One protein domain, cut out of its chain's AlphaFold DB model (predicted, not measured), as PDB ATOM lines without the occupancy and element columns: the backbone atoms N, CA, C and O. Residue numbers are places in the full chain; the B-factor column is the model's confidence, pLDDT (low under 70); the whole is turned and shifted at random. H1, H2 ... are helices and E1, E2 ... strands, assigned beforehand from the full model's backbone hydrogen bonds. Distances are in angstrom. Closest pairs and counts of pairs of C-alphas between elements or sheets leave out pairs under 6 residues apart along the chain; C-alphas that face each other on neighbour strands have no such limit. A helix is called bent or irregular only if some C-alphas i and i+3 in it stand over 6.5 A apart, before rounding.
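Overview. This is residues 9 to 164 of the 874 residues of an uncharacterized protein of Deltaproteobacteria bacterium (UniProt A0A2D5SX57). Look first for a small closed barrel of six strands, E1, E6, E5, E4, E7, E8 and back to E1, with parts reaching away from it at two ends: helices H1, H2 and H3 towards one end, the small hairpin of E2 and E3 and the long loop after it towards the other. Residues 156 to 164, of which 156 and 157 belong to H4, stick out as a tail. You have 156 printed residues with four named helices and eight named strands, in the order H1 H2 H3 E1 E2 E3 E4 E5 E6 E7 E8 H4; the neighbour strands are antiparallel. The class is mixed, helices and strands, with under half of the residues in named elements. The whole is loose, with a radius of gyration of the C-alphas of 20.1 A, and flat, spanning 63 by 48 by 24 A.

Along the chain. Find C-alpha 9 at (-12.949, -7.221, 5.587), where H1, residues 9 to 15, begins; it is irregular, but only just, with C-alphas 10 and 13 at 6.9 A. H2 is residues 18 to 23, and H3, residues 25 to 38, runs 20.2 A. E1, residues 41 to 46, begins at C-alpha 41, (-1.301, -11.599, 13.094), and runs 16.7 A. Next come E2, residues 55 to 57, E3, 63 to 65, and E4, 97 to 100. E5, residues 106 to 113, spans 18.8 A and bends by 73 degrees at residue 110. After E6, 119 to 122, and E7, 133 to 136, E8, residues 142 to 149, spans 19.1 A and bends by 69 degrees at residue 146. H4, residues 152 to 157, ends at C-alpha 157, (-13.419, -17.006, 19.009).

Arrangement. Start at E1, with E6 on one side (N 43 and O 120, 2.8 A) and E8 on the other (N 44 and O 147, 2.8 A). E4, E5 and E6 form a meander, each strand the antiparallel neighbour of the one before: see N 98 and O 107, 2.8 A, and N 121 and O 111, 2.9 A. With E7 they make a Greek key, the first strand the antiparallel neighbour of the fourth (N 99 and O 135, 2.9 A). The hairpin of E7 and E8 has N 134 and O 143 at 2.8 A. In the hairpin of E2 and E3, apart from the barrel strands, N 56 and O 64 are 2.8 A apart. H3 is on the barrel; its closest C-alphas to E6 are Leu 37 and Phe 121, 7.7 A. H1 touches H3, closest C-alphas Ser 9 and Lys 32, 5.3 A, at a steep tilt of 44 degrees, opposite ways. H2 is close to H3 but not clearly touching, closest C-alphas Leu 21 and Leu 28, 7.1 A. H4 is not on the barrel. In H2, H3 and H4 every O i to N i+4 pair is within hydrogen-bond range; in H1 1 of 3 is, beside 2 of 4 O i to N i+3 pairs.

Size, cuts and confidence. The two C-alphas farthest apart are those of Pro 17 and Gln 59, 66.8 A. The printed part has no cut, and the link from E3 to E4, 31 residues, is long. Mean pLDDT of the printed part is 77.0; 28 residues are under 70, among them 9 to 14 and 84 to 89.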
ATOM      1  N   SER A   9     -13.501  -8.045   6.674       65.44
ATOM      2  CA  SER A   9     -12.949  -7.221   5.587       65.44
ATOM      3  C   SER A   9     -13.600  -7.491   4.218       65.44
ATOM      4  O   SER A   9     -13.812  -6.556   3.445       65.44
ATOM      5  N   ASN A  10     -14.010  -8.735   3.939       68.81
ATOM      6  CA  ASN A  10     -14.679  -9.121   2.687       68.81
ATOM      7  C   ASN A  10     -16.193  -8.848   2.683       68.81
ATOM      8  O   ASN A  10     -16.814  -8.850   1.623       68.81
ATOM      9  N   LEU A  11     -16.798  -8.652   3.857       69.75
ATOM     10  CA  LEU A  11     -18.235  -8.414   4.028       69.75
ATOM     11  C   LEU A  11     -18.581  -6.918   4.055       69.75
ATOM     12  O   LEU A  11     -19.751  -6.558   3.972       69.75
ATOM     13  N   LEU A  12     -17.582  -6.038   4.156       69.06
ATOM     14  CA  LEU A  12     -17.806  -4.602   4.308       69.06
ATOM     15  C   LEU A  12     -18.490  -3.974   3.082       69.06
ATOM     16  O   LEU A  12     -19.343  -3.107   3.234       69.06
ATOM     17  N   SER A  13     -18.179  -4.439   1.868       64.94
ATOM     18  CA  SER A  13     -18.783  -3.915   0.634       64.94
ATOM     19  C   SER A  13     -20.281  -4.205   0.499       64.94
ATOM     20  O   SER A  13     -20.943  -3.518  -0.266       64.94
ATOM     21  N   SER A  14     -20.823  -5.187   1.230       68.88
ATOM     22  CA  SER A  14     -22.259  -5.511   1.224       68.88
ATOM     23  C   SER A  14     -23.028  -4.933   2.414       68.88
ATOM     24  O   SER A  14     -24.253  -5.030   2.454       68.88
ATOM     25  N   GLN A  15     -22.329  -4.351   3.393       72.56
ATOM     26  CA  GLN A  15     -22.923  -3.794   4.614       72.56
ATOM     27  C   GLN A  15     -22.983  -2.264   4.624       72.56
ATOM     28  O   GLN A  15     -23.629  -1.679   5.493       72.56
ATOM     29  N   VAL A  16     -22.313  -1.617   3.674       74.56
ATOM     30  CA  VAL A  16     -22.265  -0.161   3.555       74.56
ATOM     31  C   VAL A  16     -23.306   0.298   2.516       74.56
ATOM     32  O   VAL A  16     -23.370  -0.300   1.445       74.56
ATOM     33  N   PRO A  17     -24.127   1.328   2.802       76.88
ATOM     34  CA  PRO A  17     -25.102   1.858   1.846       76.88
ATOM     35  C   PRO A  17     -24.461   2.391   0.554       76.88
ATOM     36  O   PRO A  17     -23.400   3.015   0.612       76.88
ATOM     37  N   ASP A  18     -25.154   2.245  -0.580       71.75
ATOM     38  CA  ASP A  18     -24.639   2.575  -1.923       71.75
ATOM     39  C   ASP A  18     -24.090   4.009  -2.062       71.75
ATOM     40  O   ASP A  18     -23.087   4.223  -2.738       71.75
ATOM     41  N   TYR A  19     -24.661   4.993  -1.354       73.44
ATOM     42  CA  TYR A  19     -24.199   6.389  -1.418       73.44
ATOM     43  C   TYR A  19     -22.778   6.594  -0.859       73.44
ATOM     44  O   TYR A  19     -22.052   7.477  -1.302       73.44
ATOM     45  N   VAL A  20     -22.338   5.766   0.096       68.62
ATOM     46  CA  VAL A  20     -20.963   5.823   0.628       68.62
ATOM     47  C   VAL A  20     -19.980   5.145  -0.333       68.62
ATOM     48  O   VAL A  20     -18.804   5.510  -0.354       68.62
ATOM     49  N   LEU A  21     -20.452   4.184  -1.138       65.62
ATOM     50  CA  LEU A  21     -19.642   3.509  -2.155       65.62
ATOM     51  C   LEU A  21     -19.278   4.456  -3.310       65.62
ATOM     52  O   LEU A  21     -18.180   4.341  -3.849       65.62
ATOM     53  N   GLU A  22     -20.168   5.391  -3.662       70.19
ATOM     54  CA  GLU A  22     -19.950   6.356  -4.749       70.19
ATOM     55  C   GLU A  22     -19.186   7.615  -4.300       70.19
ATOM     56  O   GLU A  22     -18.231   8.017  -4.965       70.19
ATOM     57  N   ASP A  23     -19.548   8.214  -3.158       75.38
ATOM     58  CA  ASP A  23     -19.024   9.534  -2.763       75.38
ATOM     59  C   ASP A  23     -17.661   9.481  -2.043       75.38
ATOM     60  O   ASP A  23     -16.897  10.454  -2.057       75.38
ATOM     61  N   HIS A  24     -17.326   8.359  -1.394       75.56
ATOM     62  CA  HIS A  24     -16.131   8.244  -0.549       75.56
ATOM     63  C   HIS A  24     -15.361   6.923  -0.748       75.56
ATOM     64  O   HIS A  24     -15.165   6.167   0.211       75.56
ATOM     65  N   PRO A  25     -14.829   6.658  -1.959       74.00
ATOM     66  CA  PRO A  25     -14.109   5.415  -2.257       74.00
ATOM     67  C   PRO A  25     -12.878   5.207  -1.357       74.00
ATOM     68  O   PRO A  25     -12.661   4.113  -0.840       74.00
ATOM     69  N   LEU A  26     -12.133   6.279  -1.060       77.50
ATOM     70  CA  LEU A  26     -10.953   6.231  -0.183       77.50
ATOM     71  C   LEU A  26     -11.294   5.875   1.272       77.50
ATOM     72  O   LEU A  26     -10.487   5.256   1.965       77.50
ATOM     73  N   PHE A  27     -12.482   6.254   1.754       77.62
ATOM     74  CA  PHE A  27     -12.918   5.917   3.109       77.62
ATOM     75  C   PHE A  27     -13.240   4.427   3.223       77.62
ATOM     76  O   PHE A  27     -12.866   3.789   4.205       77.62
ATOM     77  N   LEU A  28     -13.883   3.851   2.206       75.75
ATOM     78  CA  LEU A  28     -14.145   2.417   2.170       75.75
ATOM     79  C   LEU A  28     -12.837   1.618   2.161       75.75
ATOM     80  O   LEU A  28     -12.717   0.648   2.907       75.75
ATOM     81  N   ASP A  29     -11.859   2.037   1.360       75.94
ATOM     82  CA  ASP A  29     -10.552   1.380   1.303       75.94
ATOM     83  C   ASP A  29      -9.792   1.505   2.630       75.94
ATOM     84  O   ASP A  29      -9.206   0.527   3.097       75.94
ATOM     85  N   PHE A  30      -9.905   2.646   3.317       81.38
ATOM     86  CA  PHE A  30      -9.388   2.811   4.675       81.38
ATOM     87  C   PHE A  30     -10.054   1.857   5.679       81.38
ATOM     88  O   PHE A  30      -9.364   1.185   6.444       81.38
ATOM     89  N   VAL A  31     -11.387   1.754   5.682       79.50
ATOM     90  CA  VAL A  31     -12.105   0.875   6.621       79.50
ATOM     91  C   VAL A  31     -11.829  -0.603   6.311       79.50
ATOM     92  O   VAL A  31     -11.665  -1.400   7.236       79.50
ATOM     93  N   LYS A  32     -11.696  -0.980   5.030       77.38
ATOM     94  CA  LYS A  32     -11.240  -2.322   4.628       77.38
ATOM     95  C   LYS A  32      -9.835  -2.611   5.151       77.38
ATOM     96  O   LYS A  32      -9.646  -3.644   5.789       77.38
ATOM     97  N   ALA A  33      -8.883  -1.701   4.939       76.75
ATOM     98  CA  ALA A  33      -7.513  -1.839   5.429       76.75
ATOM     99  C   ALA A  33      -7.458  -1.915   6.965       76.75
ATOM    100  O   ALA A  33      -6.710  -2.715   7.524       76.75
ATOM    101  N   TYR A  34      -8.306  -1.153   7.660       80.56
ATOM    102  CA  TYR A  34      -8.426  -1.190   9.117       80.56
ATOM    103  C   TYR A  34      -8.910  -2.554   9.629       80.56
ATOM    104  O   TYR A  34      -8.299  -3.128  10.532       80.56
ATOM    105  N   TYR A  35      -9.966  -3.122   9.037       78.25
ATOM    106  CA  TYR A  35     -10.418  -4.466   9.408       78.25
ATOM    107  C   TYR A  35      -9.416  -5.550   8.997       78.25
ATOM    108  O   TYR A  35      -9.212  -6.493   9.755       78.25
ATOM    109  N   GLN A  36      -8.739  -5.400   7.857       77.50
ATOM    110  CA  GLN A  36      -7.670  -6.304   7.428       77.50
ATOM    111  C   GLN A  36      -6.485  -6.298   8.408       77.50
ATOM    112  O   GLN A  36      -5.936  -7.358   8.704       77.50
ATOM    113  N   LEU A  37      -6.140  -5.138   8.976       78.12
ATOM    114  CA  LEU A  37      -5.145  -5.014  10.042       78.12
ATOM    115  C   LEU A  37      -5.613  -5.693  11.335       78.12
ATOM    116  O   LEU A  37      -4.860  -6.470  11.920       78.12
ATOM    117  N   LEU A  38      -6.858  -5.459  11.765       78.38
ATOM    118  CA  LEU A  38      -7.432  -6.136  12.939       78.38
ATOM    119  C   LEU A  38      -7.512  -7.659  12.759       78.38
ATOM    120  O   LEU A  38      -7.487  -8.395  13.745       78.38
ATOM    121  N   GLU A  39      -7.597  -8.130  11.513       77.19
ATOM    122  CA  GLU A  39      -7.618  -9.547  11.156       77.19
ATOM    123  C   GLU A  39      -6.228 -10.176  10.964       77.19
ATOM    124  O   GLU A  39      -6.121 -11.401  10.800       77.19
ATOM    125  N   SER A  40      -5.168  -9.368  10.983       82.94
ATOM    126  CA  SER A  40      -3.788  -9.820  10.814       82.94
ATOM    127  C   SER A  40      -3.189 -10.359  12.119       82.94
ATOM    128  O   SER A  40      -3.653 -10.061  13.223       82.94
ATOM    129  N   ALA A  41      -2.168 -11.203  11.990       84.62
ATOM    130  CA  ALA A  41      -1.301 -11.599  13.094       84.62
ATOM    131  C   ALA A  41       0.002 -10.790  13.046       84.62
ATOM    132  O   ALA A  41       0.467 -10.434  11.968       84.62
ATOM    133  N   GLU A  42       0.592 -10.522  14.208       87.06
ATOM    134  CA  GLU A  42       1.847  -9.776  14.351       87.06
ATOM    135  C   GLU A  42       2.987 -10.757  14.662       87.06
ATOM    136  O   GLU A  42       2.928 -11.499  15.647       87.06
ATOM    137  N   ILE A  43       4.041 -10.745  13.849       87.06
ATOM    138  CA  ILE A  43       5.291 -11.473  14.090       87.06
ATOM    139  C   ILE A  43       6.367 -10.455  14.426       87.06
ATOM    140  O   ILE A  43       6.675  -9.609  13.599       87.06
ATOM    141  N   LYS A  44       6.969 -10.547  15.610       87.56
ATOM    142  CA  LYS A  44       8.199  -9.813  15.927       87.56
ATOM    143  C   LYS A  44       9.402 -10.638  15.518       87.56
ATOM    144  O   LYS A  44       9.439 -11.837  15.801       87.56
ATOM    145  N   LEU A  45      10.378  -9.992  14.906       87.25
ATOM    146  CA  LEU A  45      11.560 -10.603  14.328       87.25
ATOM    147  C   LEU A  45      12.816 -10.252  15.130       87.25
ATOM    148  O   LEU A  45      12.881  -9.245  15.832       87.25
ATOM    149  N   THR A  46      13.810 -11.123  15.031       83.75
ATOM    150  CA  THR A  46      15.181 -10.921  15.507       83.75
ATOM    151  C   THR A  46      16.134 -11.606  14.533       83.75
ATOM    152  O   THR A  46      15.730 -12.546  13.849       83.75
ATOM    153  N   ASN A  47      17.397 -11.174  14.484       79.38
ATOM    154  CA  ASN A  47      18.392 -11.695  13.535       79.38
ATOM    155  C   ASN A  47      17.867 -11.652  12.090       79.38
ATOM    156  O   ASN A  47      17.808 -12.682  11.418       79.38
ATOM    157  N   ILE A  48      17.396 -10.477  11.674       79.88
ATOM    158  CA  ILE A  48      17.010 -10.225  10.286       79.88
ATOM    159  C   ILE A  48      18.305 -10.282   9.470       79.88
ATOM    160  O   ILE A  48      19.296  -9.660   9.851       79.88
ATOM    161  N   GLY A  49      18.333 -11.122   8.439       70.00
ATOM    162  CA  GLY A  49      19.465 -11.207   7.528       70.00
ATOM    163  C   GLY A  49      19.537  -9.934   6.700       70.00
ATOM    164  O   GLY A  49      18.596  -9.639   5.970       70.00
ATOM    165  N   ASP A  50      20.638  -9.198   6.820       67.25
ATOM    166  CA  ASP A  50      20.878  -8.024   5.987       67.25
ATOM    167  C   ASP A  50      21.364  -8.472   4.598       67.25
ATOM    168  O   ASP A  50      22.213  -9.369   4.511       67.25
ATOM    169  N   PRO A  51      20.881  -7.858   3.508       68.25
ATOM    170  CA  PRO A  51      21.412  -8.138   2.186       68.25
ATOM    171  C   PRO A  51      22.861  -7.641   2.047       68.25
ATOM    172  O   PRO A  51      23.289  -6.670   2.683       68.25
ATOM    173  N   ASP A  52      23.639  -8.303   1.190       69.75
ATOM    174  CA  ASP A  52      25.020  -7.910   0.907       69.75
ATOM    175  C   ASP A  52      25.067  -6.632   0.053       69.75
ATOM    176  O   ASP A  52      24.522  -6.557  -1.052       69.75
ATOM    177  N   HIS A  53      25.778  -5.623   0.555       74.38
ATOM    178  CA  HIS A  53      25.943  -4.327  -0.102       74.38
ATOM    179  C   HIS A  53      27.402  -4.094  -0.507       74.38
ATOM    180  O   HIS A  53      28.329  -4.544   0.174       74.38
ATOM    181  N   ILE A  54      27.631  -3.303  -1.560       75.38
ATOM    182  CA  ILE A  54      28.989  -2.862  -1.920       75.38
ATOM    183  C   ILE A  54      29.503  -1.869  -0.865       75.38
ATOM    184  O   ILE A  54      29.073  -0.716  -0.807       75.38
ATOM    185  N   GLN A  55      30.459  -2.318  -0.048       73.88
ATOM    186  CA  GLN A  55      31.135  -1.497   0.957       73.88
ATOM    187  C   GLN A  55      32.442  -0.904   0.416       73.88
ATOM    188  O   GLN A  55      33.275  -1.596  -0.172       73.88
ATOM    189  N   LEU A  56      32.651   0.390   0.652       74.31
ATOM    190  CA  LEU A  56      33.897   1.089   0.364       74.31
ATOM    191  C   LEU A  56      34.820   0.994   1.581       74.31
ATOM    192  O   LEU A  56      34.534   1.547   2.645       74.31
ATOM    193  N   ASN A  57      35.961   0.328   1.414       68.25
ATOM    194  CA  ASN A  57      36.962   0.234   2.472       68.25
ATOM    195  C   ASN A  57      37.564   1.616   2.768       68.25
ATOM    196  O   ASN A  57      38.207   2.216   1.906       68.25
ATOM    197  N   SER A  58      37.408   2.097   4.005       71.50
ATOM    198  CA  SER A  58      38.104   3.286   4.505       71.50
ATOM    199  C   SER A  58      39.222   2.900   5.476       71.50
ATOM    200  O   SER A  58      39.106   1.964   6.267       71.50
ATOM    201  N   GLN A  59      40.326   3.647   5.446       68.44
ATOM    202  CA  GLN A  59      41.501   3.399   6.292       68.44
ATOM    203  C   GLN A  59      41.236   3.641   7.794       68.44
ATOM    204  O   GLN A  59      42.042   3.253   8.637       68.44
ATOM    205  N   THR A  60      40.106   4.263   8.135       74.44
ATOM    206  CA  THR A  60      39.654   4.554   9.503       74.44
ATOM    207  C   THR A  60      38.663   3.525  10.053       74.44
ATOM    208  O   THR A  60      38.203   3.685  11.180       74.44
ATOM    209  N   GLY A  61      38.325   2.477   9.291       63.66
ATOM    210  CA  GLY A  61      37.351   1.465   9.712       63.66
ATOM    211  C   GLY A  61      35.899   1.955   9.709       63.66
ATOM    212  O   GLY A  61      35.038   1.308  10.297       63.66
ATOM    213  N   GLN A  62      35.611   3.093   9.067       70.38
ATOM    214  CA  GLN A  62      34.236   3.538   8.832       70.38
ATOM    215  C   GLN A  62      33.633   2.769   7.653       70.38
ATOM    216  O   GLN A  62      34.280   2.646   6.608       70.38
ATOM    217  N   ILE A  63      32.411   2.266   7.844       64.62
ATOM    218  CA  ILE A  63      31.621   1.566   6.827       64.62
ATOM    219  C   ILE A  63      30.950   2.631   5.955       64.62
ATOM    220  O   ILE A  63      30.031   3.304   6.414       64.62
ATOM    221  N   ASN A  64      31.419   2.793   4.717       71.25
ATOM    222  CA  ASN A  64      30.843   3.722   3.746       71.25
ATOM    223  C   ASN A  64      30.221   2.934   2.587       71.25
ATOM    224  O   ASN A  64      30.843   2.008   2.069       71.25
ATOM    225  N   PHE A  65      29.024   3.326   2.158       75.62
ATOM    226  CA  PHE A  65      28.346   2.763   0.988       75.62
ATOM    227  C   PHE A  65      28.398   3.751  -0.182       75.62
ATOM    228  O   PHE A  65      28.634   4.946   0.009       75.62
ATOM    229  N   ILE A  66      28.193   3.257  -1.402       75.38
ATOM    230  CA  ILE A  66      27.981   4.117  -2.571       75.38
ATOM    231  C   ILE A  66      26.568   4.707  -2.454       75.38
ATOM    232  O   ILE A  66      25.604   3.952  -2.512       75.38
ATOM    233  N   SER A  67      26.456   6.025  -2.268       70.12
ATOM    234  CA  SER A  67      25.165   6.733  -2.275       70.12
ATOM    235  C   SER A  67      24.685   6.923  -3.714       70.12
ATOM    236  O   SER A  67      25.470   7.328  -4.578       70.12
ATOM    237  N   LEU A  68      23.412   6.614  -3.961       71.06
ATOM    238  CA  LEU A  68      22.751   6.727  -5.261       71.06
ATOM    239  C   LEU A  68      21.974   8.045  -5.425       71.06
ATOM    240  O   LEU A  68      21.271   8.200  -6.412       71.06
ATOM    241  N   ASN A  69      22.145   9.015  -4.520       72.56
ATOM    242  CA  ASN A  69      21.387  10.268  -4.524       72.56
ATOM    243  C   ASN A  69      21.447  11.005  -5.885       72.56
ATOM    244  O   ASN A  69      22.517  11.439  -6.331       72.56
ATOM    245  N   GLY A  70      20.287  11.176  -6.521       69.62
ATOM    246  CA  GLY A  70      20.087  11.905  -7.771       69.62
ATOM    247  C   GLY A  70      20.194  11.057  -9.042       69.62
ATOM    248  O   GLY A  70      20.398  11.621 -10.122       69.62
ATOM    249  N   THR A  71      20.075   9.728  -8.961       70.69
ATOM    250  CA  THR A  71      20.060   8.855 -10.150       70.69
ATOM    251  C   THR A  71      18.732   8.886 -10.904       70.69
ATOM    252  O   THR A  71      18.695   8.559 -12.094       70.69
ATOM    253  N   ASN A  72      17.658   9.359 -10.269       69.19
ATOM    254  CA  ASN A  72      16.389   9.659 -10.923       69.19
ATOM    255  C   ASN A  72      16.014  11.156 -10.826       69.19
ATOM    256  O   ASN A  72      16.629  11.949 -10.113       69.19
ATOM    257  N   VAL A  73      14.988  11.561 -11.581       73.25
ATOM    258  CA  VAL A  73      14.511  12.959 -11.650       73.25
ATOM    259  C   VAL A  73      13.871  13.478 -10.356       73.25
ATOM    260  O   VAL A  73      13.647  14.683 -10.249       73.25
ATOM    261  N   SER A  74      13.573  12.596  -9.403       76.31
ATOM    262  CA  SER A  74      12.910  12.918  -8.138       76.31
ATOM    263  C   SER A  74      13.885  13.047  -6.962       76.31
ATOM    264  O   SER A  74      13.502  13.642  -5.959       76.31
ATOM    265  N   SER A  75      15.127  12.553  -7.093       69.56
ATOM    266  CA  SER A  75      16.144  12.547  -6.024       69.56
ATOM    267  C   SER A  75      15.630  11.941  -4.708       69.56
ATOM    268  O   SER A  75      15.947  12.428  -3.627       69.56
ATOM    269  N   ASP A  76      14.786  10.916  -4.806       73.75
ATOM    270  CA  ASP A  76      14.213  10.160  -3.684       73.75
ATOM    271  C   ASP A  76      15.034   8.904  -3.326       73.75
ATOM    272  O   ASP A  76      14.604   8.093  -2.515       73.75
ATOM    273  N   ASP A  77      16.237   8.785  -3.883       72.75
ATOM    274  CA  ASP A  77      17.186   7.670  -3.777       72.75
ATOM    275  C   ASP A  77      18.382   7.982  -2.848       72.75
ATOM    276  O   ASP A  77      19.438   7.349  -2.928       72.75
ATOM    277  N   GLU A  78      18.252   8.978  -1.960       67.38
ATOM    278  CA  GLU A  78      19.338   9.432  -1.071       67.38
ATOM    279  C   GLU A  78      19.864   8.320  -0.143       67.38
ATOM    280  O   GLU A  78      21.074   8.253   0.111       67.38
ATOM    281  N   ASP A  79      18.978   7.412   0.273       67.50
ATOM    282  CA  ASP A  79      19.274   6.283   1.163       67.50
ATOM    283  C   ASP A  79      19.427   4.933   0.431       67.50
ATOM    284  O   ASP A  79      19.781   3.928   1.060       67.50
ATOM    285  N   ASP A  80      19.222   4.903  -0.890       71.19
ATOM    286  CA  ASP A  80      19.298   3.674  -1.679       71.19
ATOM    287  C   ASP A  80      20.740   3.158  -1.776       71.19
ATOM    288  O   ASP A  80      21.713   3.910  -1.925       71.19
ATOM    289  N   ARG A  81      20.890   1.828  -1.729       74.88
ATOM    290  CA  ARG A  81      22.185   1.137  -1.777       74.88
ATOM    291  C   ARG A  81      22.245   0.151  -2.937       74.88
ATOM    292  O   ARG A  81      21.272  -0.517  -3.266       74.88
ATOM    293  N   LEU A  82      23.437   0.009  -3.516       73.44
ATOM    294  CA  LEU A  82      23.716  -1.020  -4.520       73.44
ATOM    295  C   LEU A  82      23.845  -2.400  -3.858       73.44
ATOM    296  O   LEU A  82      24.772  -2.643  -3.077       73.44
ATOM    297  N   LEU A  83      22.923  -3.288  -4.222       71.69
ATOM    298  CA  LEU A  83      22.893  -4.704  -3.858       71.69
ATOM    299  C   LEU A  83      23.739  -5.521  -4.844       71.69
ATOM    300  O   LEU A  83      23.819  -5.183  -6.028       71.69
ATOM    301  N   LEU A  84      24.377  -6.596  -4.376       68.50
ATOM    302  CA  LEU A  84      25.028  -7.555  -5.275       68.50
ATOM    303  C   LEU A  84      23.976  -8.483  -5.902       68.50
ATOM    304  O   LEU A  84      22.999  -8.855  -5.267       68.50
ATOM    305  N   GLU A  85      24.194  -8.908  -7.145       67.12
ATOM    306  CA  GLU A  85      23.296  -9.859  -7.825       67.12
ATOM    307  C   GLU A  85      23.372 -11.298  -7.268       67.12
ATOM    308  O   GLU A  85      22.491 -12.106  -7.546       67.12
ATOM    309  N   ASP A  86      24.395 -11.601  -6.460       64.88
ATOM    310  CA  ASP A  86      24.650 -12.907  -5.820       64.88
ATOM    311  C   ASP A  86      24.472 -12.842  -4.285       64.88
ATOM    312  O   ASP A  86      25.141 -13.545  -3.527       64.88
ATOM    313  N   THR A  87      23.616 -11.936  -3.789       64.75
ATOM    314  CA  THR A  87      23.323 -11.832  -2.349       64.75
ATOM    315  C   THR A  87      22.689 -13.122  -1.841       64.75
ATOM    316  O   THR A  87      21.715 -13.612  -2.413       64.75
ATOM    317  N   THR A  88      23.187 -13.639  -0.717       63.94
ATOM    318  CA  THR A  88      22.653 -14.878  -0.118       63.94
ATOM    319  C   THR A  88      21.283 -14.666   0.555       63.94
ATOM    320  O   THR A  88      20.524 -15.622   0.720       63.94
ATOM    321  N   TYR A  89      20.942 -13.419   0.906       67.25
ATOM    322  CA  TYR A  89      19.719 -13.026   1.617       67.25
ATOM    323  C   TYR A  89      19.116 -11.758   0.988       67.25
ATOM    324  O   TYR A  89      19.861 -10.832   0.671       67.25
ATOM    325  N   GLY A  90      17.792 -11.717   0.805       73.69
ATOM    326  CA  GLY A  90      17.045 -10.514   0.400       73.69
ATOM    327  C   GLY A  90      16.209  -9.926   1.543       73.69
ATOM    328  O   GLY A  90      16.313 -10.386   2.678       73.69
ATOM    329  N   ASP A  91      15.368  -8.936   1.236       78.00
ATOM    330  CA  ASP A  91      14.445  -8.303   2.193       78.00
ATOM    331  C   ASP A  91      12.995  -8.779   2.001       78.00
ATOM    332  O   ASP A  91      12.591  -9.144   0.894       78.00
ATOM    333  N   PHE A  92      12.213  -8.813   3.080       84.25
ATOM    334  CA  PHE A  92      10.825  -9.272   3.046       84.25
ATOM    335  C   PHE A  92       9.954  -8.301   2.253       84.25
ATOM    336  O   PHE A  92       9.951  -7.109   2.536       84.25
ATOM    337  N   ILE A  93       9.160  -8.825   1.314       83.50
ATOM    338  CA  ILE A  93       8.273  -7.998   0.483       83.50
ATOM    339  C   ILE A  93       6.788  -8.231   0.792       83.50
ATOM    340  O   ILE A  93       6.326  -9.347   1.053       83.50
ATOM    341  N   ASN A  94       5.997  -7.170   0.687       84.31
ATOM    342  CA  ASN A  94       4.557  -7.216   0.875       84.31
ATOM    343  C   ASN A  94       3.897  -8.161  -0.136       84.31
ATOM    344  O   ASN A  94       4.126  -8.092  -1.343       84.31
ATOM    345  N   GLY A  95       3.032  -9.047   0.361       81.00
ATOM    346  CA  GLY A  95       2.353 -10.072  -0.433       81.00
ATOM    347  C   GLY A  95       3.135 -11.378  -0.611       81.00
ATOM    348  O   GLY A  95       2.569 -12.343  -1.127       81.00
ATOM    349  N   GLU A  96       4.391 -11.459  -0.163       87.94
ATOM    350  CA  GLU A  96       5.197 -12.680  -0.246       87.94
ATOM    351  C   GLU A  96       4.746 -13.769   0.741       87.94
ATOM    352  O   GLU A  96       4.228 -13.493   1.825       87.94
ATOM    353  N   ILE A  97       4.973 -15.035   0.367       87.69
ATOM    354  CA  ILE A  97       4.790 -16.190   1.249       87.69
ATOM    355  C   ILE A  97       6.071 -16.439   2.045       87.69
ATOM    356  O   ILE A  97       7.118 -16.732   1.467       87.69
ATOM    357  N   ILE A  98       5.959 -16.422   3.370       89.06
ATOM    358  CA  ILE A  98       7.011 -16.868   4.286       89.06
ATOM    359  C   ILE A  98       6.753 -18.302   4.745       89.06
ATOM    360  O   ILE A  98       5.603 -18.696   4.963       89.06
ATOM    361  N   THR A  99       7.829 -19.068   4.919       88.56
ATOM    362  CA  THR A  99       7.795 -20.465   5.373       88.56
ATOM    363  C   THR A  99       8.670 -20.648   6.610       88.56
ATOM    364  O   THR A  99       9.839 -20.273   6.594       88.56
ATOM    365  N   GLY A 100       8.120 -21.237   7.674       88.25
ATOM    366  CA  GLY A 100       8.880 -21.628   8.865       88.25
ATOM    367  C   GLY A 100       9.679 -22.912   8.632       88.25
ATOM    368  O   GLY A 100       9.125 -23.915   8.182       88.25
ATOM    369  N   SER A 101      10.971 -22.902   8.958       84.25
ATOM    370  CA  SER A 101      11.884 -24.030   8.715       84.25
ATOM    371  C   SER A 101      11.597 -25.257   9.581       84.25
ATOM    372  O   SER A 101      11.820 -26.385   9.147       84.25
ATOM    373  N   THR A 102      11.093 -25.050  10.802       80.06
ATOM    374  CA  THR A 102      10.830 -26.128  11.767       80.06
ATOM    375  C   THR A 102       9.359 -26.536  11.748       80.06
ATOM    376  O   THR A 102       9.038 -27.723  11.752       80.06
ATOM    377  N   SER A 103       8.450 -25.563  11.698       80.44
ATOM    378  CA  SER A 103       7.006 -25.798  11.683       80.44
ATOM    379  C   SER A 103       6.442 -26.192  10.315       80.44
ATOM    380  O   SER A 103       5.348 -26.760  10.253       80.44
ATOM    381  N   GLY A 104       7.131 -25.854   9.217       80.31
ATOM    382  CA  GLY A 104       6.596 -25.951   7.854       80.31
ATOM    383  C   GLY A 104       5.376 -25.050   7.614       80.31
ATOM    384  O   GLY A 104       4.638 -25.248   6.646       80.31
ATOM    385  N   ALA A 105       5.104 -24.103   8.515       83.31
ATOM    386  CA  ALA A 105       3.961 -23.212   8.425       83.31
ATOM    387  C   ALA A 105       4.192 -22.162   7.335       83.31
ATOM    388  O   ALA A 105       5.243 -21.526   7.303       83.31
ATOM    389  N   THR A 106       3.195 -21.960   6.472       87.62
ATOM    390  CA  THR A 106       3.217 -20.917   5.444       87.62
ATOM    391  C   THR A 106       2.201 -19.824   5.760       87.62
ATOM    392  O   THR A 106       1.100 -20.101   6.256       87.62
ATOM    393  N   THR A 107       2.571 -18.571   5.494       86.06
ATOM    394  CA  THR A 107       1.646 -17.431   5.528       86.06
ATOM    395  C   THR A 107       2.085 -16.318   4.584       86.06
ATOM    396  O   THR A 107       3.241 -16.273   4.183       86.06
ATOM    397  N   THR A 108       1.165 -15.422   4.231       86.44
ATOM    398  CA  THR A 108       1.415 -14.260   3.372       86.44
ATOM    399  C   THR A 108       1.681 -13.007   4.204       86.44
ATOM    400  O   THR A 108       0.912 -12.725   5.132       86.44
ATOM    401  N   ILE A 109       2.699 -12.230   3.841       85.62
ATOM    402  CA  ILE A 109       2.964 -10.899   4.399       85.62
ATOM    403  C   ILE A 109       1.898  -9.926   3.887       85.62
ATOM    404  O   ILE A 109       1.621  -9.864   2.693       85.62
ATOM    405  N   LEU A 110       1.258  -9.200   4.801       82.19
ATOM    406  CA  LEU A 110       0.261  -8.169   4.500       82.19
ATOM    407  C   LEU A 110       0.874  -6.768   4.589       82.19
ATOM    408  O   LEU A 110       0.522  -5.914   3.782       82.19
ATOM    409  N   ILE A 111       1.720  -6.545   5.600       82.38
ATOM    410  CA  ILE A 111       2.458  -5.297   5.832       82.38
ATOM    411  C   ILE A 111       3.833  -5.669   6.401       82.38
ATOM    412  O   ILE A 111       3.899  -6.357   7.429       82.38
ATOM    413  N   GLU A 112       4.908  -5.197   5.775       82.62
ATOM    414  CA  GLU A 112       6.261  -5.224   6.331       82.62
ATOM    415  C   GLU A 112       6.574  -3.960   7.153       82.62
ATOM    416  O   GLU A 112       6.209  -2.847   6.785       82.62
ATOM    417  N   ASP A 113       7.205  -4.143   8.316       81.94
ATOM    418  CA  ASP A 113       7.776  -3.084   9.163       81.94
ATOM    419  C   ASP A 113       9.062  -3.638   9.801       81.94
ATOM    420  O   ASP A 113       9.159  -3.858  11.014       81.94
ATOM    421  N   VAL A 114      10.016  -3.993   8.938       76.44
ATOM    422  CA  VAL A 114      11.259  -4.690   9.301       76.44
ATOM    423  C   VAL A 114      12.362  -3.750   9.782       76.44
ATOM    424  O   VAL A 114      13.112  -4.151  10.669       76.44
ATOM    425  N   ASP A 115      12.398  -2.496   9.319       71.00
ATOM    426  CA  ASP A 115      13.473  -1.540   9.631       71.00
ATOM    427  C   ASP A 115      13.476  -1.073  11.094       71.00
ATOM    428  O   ASP A 115      14.402  -1.332  11.863       71.00
ATOM    429  N   VAL A 116      12.426  -0.350  11.500       68.88
ATOM    430  CA  VAL A 116      12.340   0.273  12.832       68.88
ATOM    431  C   VAL A 116      11.499  -0.584  13.776       68.88
ATOM    432  O   VAL A 116      11.792  -0.675  14.971       68.88
ATOM    433  N   GLY A 117      10.441  -1.214  13.259       68.06
ATOM    434  CA  GLY A 117       9.516  -2.024  14.046       68.06
ATOM    435  C   GLY A 117       9.957  -3.468  14.279       68.06
ATOM    436  O   GLY A 117       9.413  -4.101  15.193       68.06
ATOM    437  N   ALA A 118      10.908  -3.980  13.485       83.62
ATOM    438  CA  ALA A 118      11.343  -5.380  13.453       83.62
ATOM    439  C   ALA A 118      10.155  -6.361  13.520       83.62
ATOM    440  O   ALA A 118      10.120  -7.279  14.347       83.62
ATOM    441  N   ARG A 119       9.118  -6.123  12.711       86.56
ATOM    442  CA  ARG A 119       7.860  -6.872  12.755       86.56
ATOM    443  C   ARG A 119       7.211  -7.029  11.382       86.56
ATOM    444  O   ARG A 119       7.355  -6.193  10.503       86.56
ATOM    445  N   LEU A 120       6.436  -8.096  11.233       86.00
ATOM    446  CA  LEU A 120       5.612  -8.370  10.060       86.00
ATOM    447  C   LEU A 120       4.158  -8.530  10.492       86.00
ATOM    448  O   LEU A 120       3.868  -9.236  11.463       86.00
ATOM    449  N   PHE A 121       3.239  -7.929   9.743       86.25
ATOM    450  CA  PHE A 121       1.826  -8.274   9.822       86.25
ATOM    451  C   PHE A 121       1.520  -9.294   8.740       86.25
ATOM    452  O   PHE A 121       1.715  -9.045   7.552       86.25
ATOM    453  N   VAL A 122       1.037 -10.457   9.151       84.88
ATOM    454  CA  VAL A 122       0.832 -11.604   8.267       84.88
ATOM    455  C   VAL A 122      -0.600 -12.103   8.345       84.88
ATOM    456  O   VAL A 122      -1.329 -11.839   9.309       84.88
ATOM    457  N   ALA A 123      -1.020 -12.872   7.343       82.75
ATOM    458  CA  ALA A 123      -2.246 -13.643   7.478       82.75
ATOM    459  C   ALA A 123      -2.116 -14.612   8.672       82.75
ATOM    460  O   ALA A 123      -1.068 -15.208   8.917       82.75
ATOM    461  N   HIS A 124      -3.180 -14.742   9.461       75.00
ATOM    462  CA  HIS A 124      -3.143 -15.544  10.681       75.00
ATOM    463  C   HIS A 124      -2.747 -17.010  10.414       75.00
ATOM    464  O   HIS A 124      -3.384 -17.700   9.614       75.00
ATOM    465  N   GLN A 125      -1.756 -17.505  11.163       77.56
ATOM    466  CA  GLN A 125      -1.284 -18.889  11.128       77.56
ATOM    467  C   GLN A 125      -0.767 -19.339  12.505       77.56
ATOM    468  O   GLN A 125       0.299 -18.931  12.951       77.56
ATOM    469  N   ASN A 126      -1.479 -20.251  13.169       72.56
ATOM    470  CA  ASN A 126      -1.158 -20.680  14.541       72.56
ATOM    471  C   ASN A 126      -0.049 -21.732  14.657       72.56
ATOM    472  O   ASN A 126       0.246 -22.185  15.761       72.56
ATOM    473  N   LYS A 127       0.537 -22.155  13.535       75.31
ATOM    474  CA  LYS A 127       1.566 -23.201  13.511       75.31
ATOM    475  C   LYS A 127       2.999 -22.683  13.658       75.31
ATOM    476  O   LYS A 127       3.876 -23.513  13.853       75.31
ATOM    477  N   PHE A 128       3.224 -21.369  13.584       80.81
ATOM    478  CA  PHE A 128       4.561 -20.798  13.760       80.81
ATOM    479  C   PHE A 128       5.106 -21.046  15.172       80.81
ATOM    480  O   PHE A 128       4.370 -20.960  16.160       80.81
ATOM    481  N   ILE A 129       6.401 -21.345  15.248       78.00
ATOM    482  CA  ILE A 129       7.137 -21.657  16.471       78.00
ATOM    483  C   ILE A 129       8.033 -20.472  16.843       78.00
ATOM    484  O   ILE A 129       8.827 -19.999  16.037       78.00
ATOM    485  N   GLU A 130       7.941 -19.985  18.082       82.88
ATOM    486  CA  GLU A 130       8.853 -18.935  18.566       82.88
ATOM    487  C   GLU A 130      10.301 -19.454  18.589       82.88
ATOM    488  O   GLU A 130      10.565 -20.541  19.109       82.88
ATOM    489  N   GLY A 131      11.230 -18.674  18.035       77.94
ATOM    490  CA  GLY A 131      12.637 -19.030  17.859       77.94
ATOM    491  C   GLY A 131      12.960 -19.761  16.553       77.94
ATOM    492  O   GLY A 131      14.124 -20.085  16.335       77.94
ATOM    493  N   GLU A 132      11.977 -20.027  15.686       85.75
ATOM    494  CA  GLU A 132      12.238 -20.656  14.387       85.75
ATOM    495  C   GLU A 132      12.666 -19.647  13.311       85.75
ATOM    496  O   GLU A 132      12.303 -18.469  13.361       85.75
ATOM    497  N   LEU A 133      13.427 -20.132  12.325       85.88
ATOM    498  CA  LEU A 133      13.822 -19.366  11.145       85.88
ATOM    499  C   LEU A 133      12.666 -19.342  10.139       85.88
ATOM    500  O   LEU A 133      12.145 -20.399   9.773       85.88
ATOM    501  N   ILE A 134      12.297 -18.157   9.669       88.31
ATOM    502  CA  ILE A 134      11.385 -17.970   8.542       88.31
ATOM    503  C   ILE A 134      12.166 -17.594   7.291       88.31
ATOM    504  O   ILE A 134      13.141 -16.849   7.372       88.31
ATOM    505  N   THR A 135      11.721 -18.103   6.146       87.38
ATOM    506  CA  THR A 135      12.305 -17.801   4.836       87.38
ATOM    507  C   THR A 135      11.230 -17.309   3.871       87.38
ATOM    508  O   THR A 135      10.185 -17.954   3.740       87.38
ATOM    509  N   GLY A 136      11.480 -16.181   3.206       88.00
ATOM    510  CA  GLY A 136      10.662 -15.677   2.103       88.00
ATOM    511  C   GLY A 136      10.827 -16.522   0.834       88.00
ATOM    512  O   GLY A 136      11.940 -16.886   0.465       88.00
ATOM    513  N   SER A 137       9.722 -16.876   0.173       85.38
ATOM    514  CA  SER A 137       9.725 -17.722  -1.032       85.38
ATOM    515  C   SER A 137      10.219 -17.026  -2.309       85.38
ATOM    516  O   SER A 137      10.503 -17.706  -3.294       85.38
ATOM    517  N   THR A 138      10.229 -15.699  -2.346       82.69
ATOM    518  CA  THR A 138      10.572 -14.861  -3.502       82.69
ATOM    519  C   THR A 138      11.828 -14.039  -3.233       82.69
ATOM    520  O   THR A 138      12.681 -13.941  -4.106       82.69
ATOM    521  N   SER A 139      11.963 -13.492  -2.027       81.62
ATOM    522  CA  SER A 139      13.094 -12.676  -1.590       81.62
ATOM    523  C   SER A 139      14.247 -13.488  -0.998       81.62
ATOM    524  O   SER A 139      15.341 -12.959  -0.835       81.62
ATOM    525  N   ASN A 140      14.020 -14.755  -0.628       81.56
ATOM    526  CA  ASN A 140      14.933 -15.534   0.220       81.56
ATOM    527  C   ASN A 140      15.300 -14.823   1.540       81.56
ATOM    528  O   ASN A 140      16.285 -15.199   2.180       81.56
ATOM    529  N   ALA A 141      14.524 -13.820   1.968       84.25
ATOM    530  CA  ALA A 141      14.745 -13.107   3.218       84.25
ATOM    531  C   ALA A 141      14.654 -14.066   4.399       84.25
ATOM    532  O   ALA A 141      13.768 -14.926   4.443       84.25
ATOM    533  N   GLN A 142      15.576 -13.937   5.351       86.31
ATOM    534  CA  GLN A 142      15.640 -14.803   6.521       86.31
ATOM    535  C   GLN A 142      15.566 -13.984   7.801       86.31
ATOM    536  O   GLN A 142      16.278 -13.001   7.967       86.31
ATOM    537  N   ALA A 143      14.718 -14.408   8.731       86.38
ATOM    538  CA  ALA A 143      14.672 -13.845  10.073       86.38
ATOM    539  C   ALA A 143      14.257 -14.910  11.083       86.38
ATOM    540  O   ALA A 143      13.627 -15.908  10.738       86.38
ATOM    541  N   THR A 144      14.594 -14.703  12.351       87.06
ATOM    542  CA  THR A 144      14.133 -15.563  13.444       87.06
ATOM    543  C   THR A 144      12.894 -14.955  14.095       87.06
ATOM    544  O   THR A 144      12.864 -13.762  14.400       87.06
ATOM    545  N   ILE A 145      11.869 -15.765  14.361       85.94
ATOM    546  CA  ILE A 145      10.676 -15.309  15.082       85.94
ATOM    547  C   ILE A 145      11.035 -15.064  16.550       85.94
ATOM    548  O   ILE A 145      11.315 -16.004  17.290       85.94
ATOM    549  N   LEU A 146      10.959 -13.817  17.011       85.25
ATOM    550  CA  LEU A 146      11.074 -13.478  18.431       85.25
ATOM    551  C   LEU A 146       9.772 -13.781  19.178       85.25
ATOM    552  O   LEU A 146       9.789 -14.343  20.271       85.25
ATOM    553  N   LYS A 147       8.636 -13.360  18.612       83.38
ATOM    554  CA  LYS A 147       7.320 -13.524  19.237       83.38
ATOM    555  C   LYS A 147       6.215 -13.524  18.195       83.38
ATOM    556  O   LYS A 147       6.165 -12.620  17.366       83.38
ATOM    557  N   TYR A 148       5.294 -14.476  18.294       83.94
ATOM    558  CA  TYR A 148       4.103 -14.533  17.448       83.94
ATOM    559  C   TYR A 148       2.864 -14.128  18.254       83.94
ATOM    560  O   TYR A 148       2.536 -14.736  19.275       83.94
ATOM    561  N   ARG A 149       2.152 -13.094  17.805       80.50
ATOM    562  CA  ARG A 149       0.865 -12.675  18.363       80.50
ATOM    563  C   ARG A 149      -0.225 -12.927  17.327       80.50
ATOM    564  O   ARG A 149      -0.355 -12.205  16.344       80.50
ATOM    565  N   ALA A 150      -1.038 -13.945  17.592       75.31
ATOM    566  CA  ALA A 150      -2.209 -14.258  16.783       75.31
ATOM    567  C   ALA A 150      -3.239 -13.114  16.784       75.31
ATOM    568  O   ALA A 150      -3.325 -12.325  17.731       75.31
ATOM    569  N   ASN A 151      -4.054 -13.093  15.731       79.19
ATOM    570  CA  ASN A 151      -5.176 -12.180  15.548       79.19
ATOM    571  C   ASN A 151      -6.089 -12.152  16.802       79.19
ATOM    572  O   ASN A 151      -6.583 -13.203  17.227       79.19
ATOM    573  N   PRO A 152      -6.356 -10.969  17.390       71.69
ATOM    574  CA  PRO A 152      -7.183 -10.835  18.589       71.69
ATOM    575  C   PRO A 152      -8.634 -11.302  18.389       71.69
ATOM    576  O   PRO A 152      -9.204 -11.906  19.295       71.69
ATOM    577  N   VAL A 153      -9.225 -11.081  17.211       74.94
ATOM    578  CA  VAL A 153     -10.596 -11.502  16.879       74.94
ATOM    579  C   VAL A 153     -10.701 -13.028  16.850       74.94
ATOM    580  O   VAL A 153     -11.619 -13.595  17.445       74.94
ATOM    581  N   GLN A 154      -9.741 -13.709  16.220       71.06
ATOM    582  CA  GLN A 154      -9.725 -15.176  16.176       71.06
ATOM    583  C   GLN A 154      -9.353 -15.800  17.522       71.06
ATOM    584  O   GLN A 154      -9.972 -16.790  17.905       71.06
ATOM    585  N   ASN A 155      -8.439 -15.196  18.287       71.12
ATOM    586  CA  ASN A 155      -8.115 -15.652  19.642       71.12
ATOM    587  C   ASN A 155      -9.339 -15.641  20.570       71.12
ATOM    588  O   ASN A 155      -9.498 -16.552  21.377       71.12
ATOM    589  N   ILE A 156     -10.214 -14.632  20.464       73.69
ATOM    590  CA  ILE A 156     -11.452 -14.567  21.258       73.69
ATOM    591  C   ILE A 156     -12.428 -15.673  20.834       73.69
ATOM    592  O   ILE A 156     -13.049 -16.302  21.688       73.69
ATOM    593  N   GLN A 157     -12.546 -15.945  19.531       72.12
ATOM    594  CA  GLN A 157     -13.419 -17.006  19.009       72.12
ATOM    595  C   GLN A 157     -12.919 -18.412  19.369       72.12
ATOM    596  O   GLN A 157     -13.718 -19.283  19.706       72.12
ATOM    597  N   GLN A 158     -11.604 -18.626  19.321       73.62
ATOM    598  CA  GLN A 158     -10.942 -19.908  19.577       73.62
ATOM    599  C   GLN A 158     -10.529 -20.090  21.042       73.62
ATOM    600  O   GLN A 158      -9.897 -21.087  21.381       73.62
ATOM    601  N   LEU A 159     -10.905 -19.172  21.939       74.56
ATOM    602  CA  LEU A 159     -10.518 -19.237  23.350       74.56
ATOM    603  C   LEU A 159     -10.926 -20.566  24.002       74.56
ATOM    604  O   LEU A 159     -10.182 -21.110  24.814       74.56
ATOM    605  N   LEU A 160     -12.087 -21.105  23.618       77.75
ATOM    606  CA  LEU A 160     -12.560 -22.399  24.107       77.75
ATOM    607  C   LEU A 160     -11.782 -23.576  23.494       77.75
ATOM    608  O   LEU A 160     -11.559 -24.575  24.173       77.75
ATOM    609  N   ASP A 161     -11.322 -23.447  22.247       76.25
ATOM    610  CA  ASP A 161     -10.452 -24.434  21.598       76.25
ATOM    611  C   ASP A 161      -9.048 -24.457  22.222       76.25
ATOM    612  O   ASP A 161      -8.418 -25.512  22.266       76.25
ATOM    613  N   TYR A 162      -8.568 -23.338  22.775       75.50
ATOM    614  CA  TYR A 162      -7.289 -23.264  23.497       75.50
ATOM    615  C   TYR A 162      -7.319 -23.912  24.888       75.50
ATOM    616  O   TYR A 162      -6.294 -23.946  25.563       75.50
ATOM    617  N   ALA A 163      -8.454 -24.462  25.329       74.88
ATOM    618  CA  ALA A 163      -8.455 -25.391  26.456       74.88
ATOM    619  C   ALA A 163      -7.815 -26.746  26.083       74.88
ATOM    620  O   ALA A 163      -7.307 -27.444  26.961       74.88
ATOM    621  N   ASP A 164      -7.821 -27.120  24.796       77.56
ATOM    622  CA  ASP A 164      -7.193 -28.342  24.295       77.56
ATOM    623  C   ASP A 164      -5.717 -28.101  23.943       77.56
ATOM    624  O   ASP A 164      -5.385 -27.303  23.064       77.56
TER     625      ASP A 164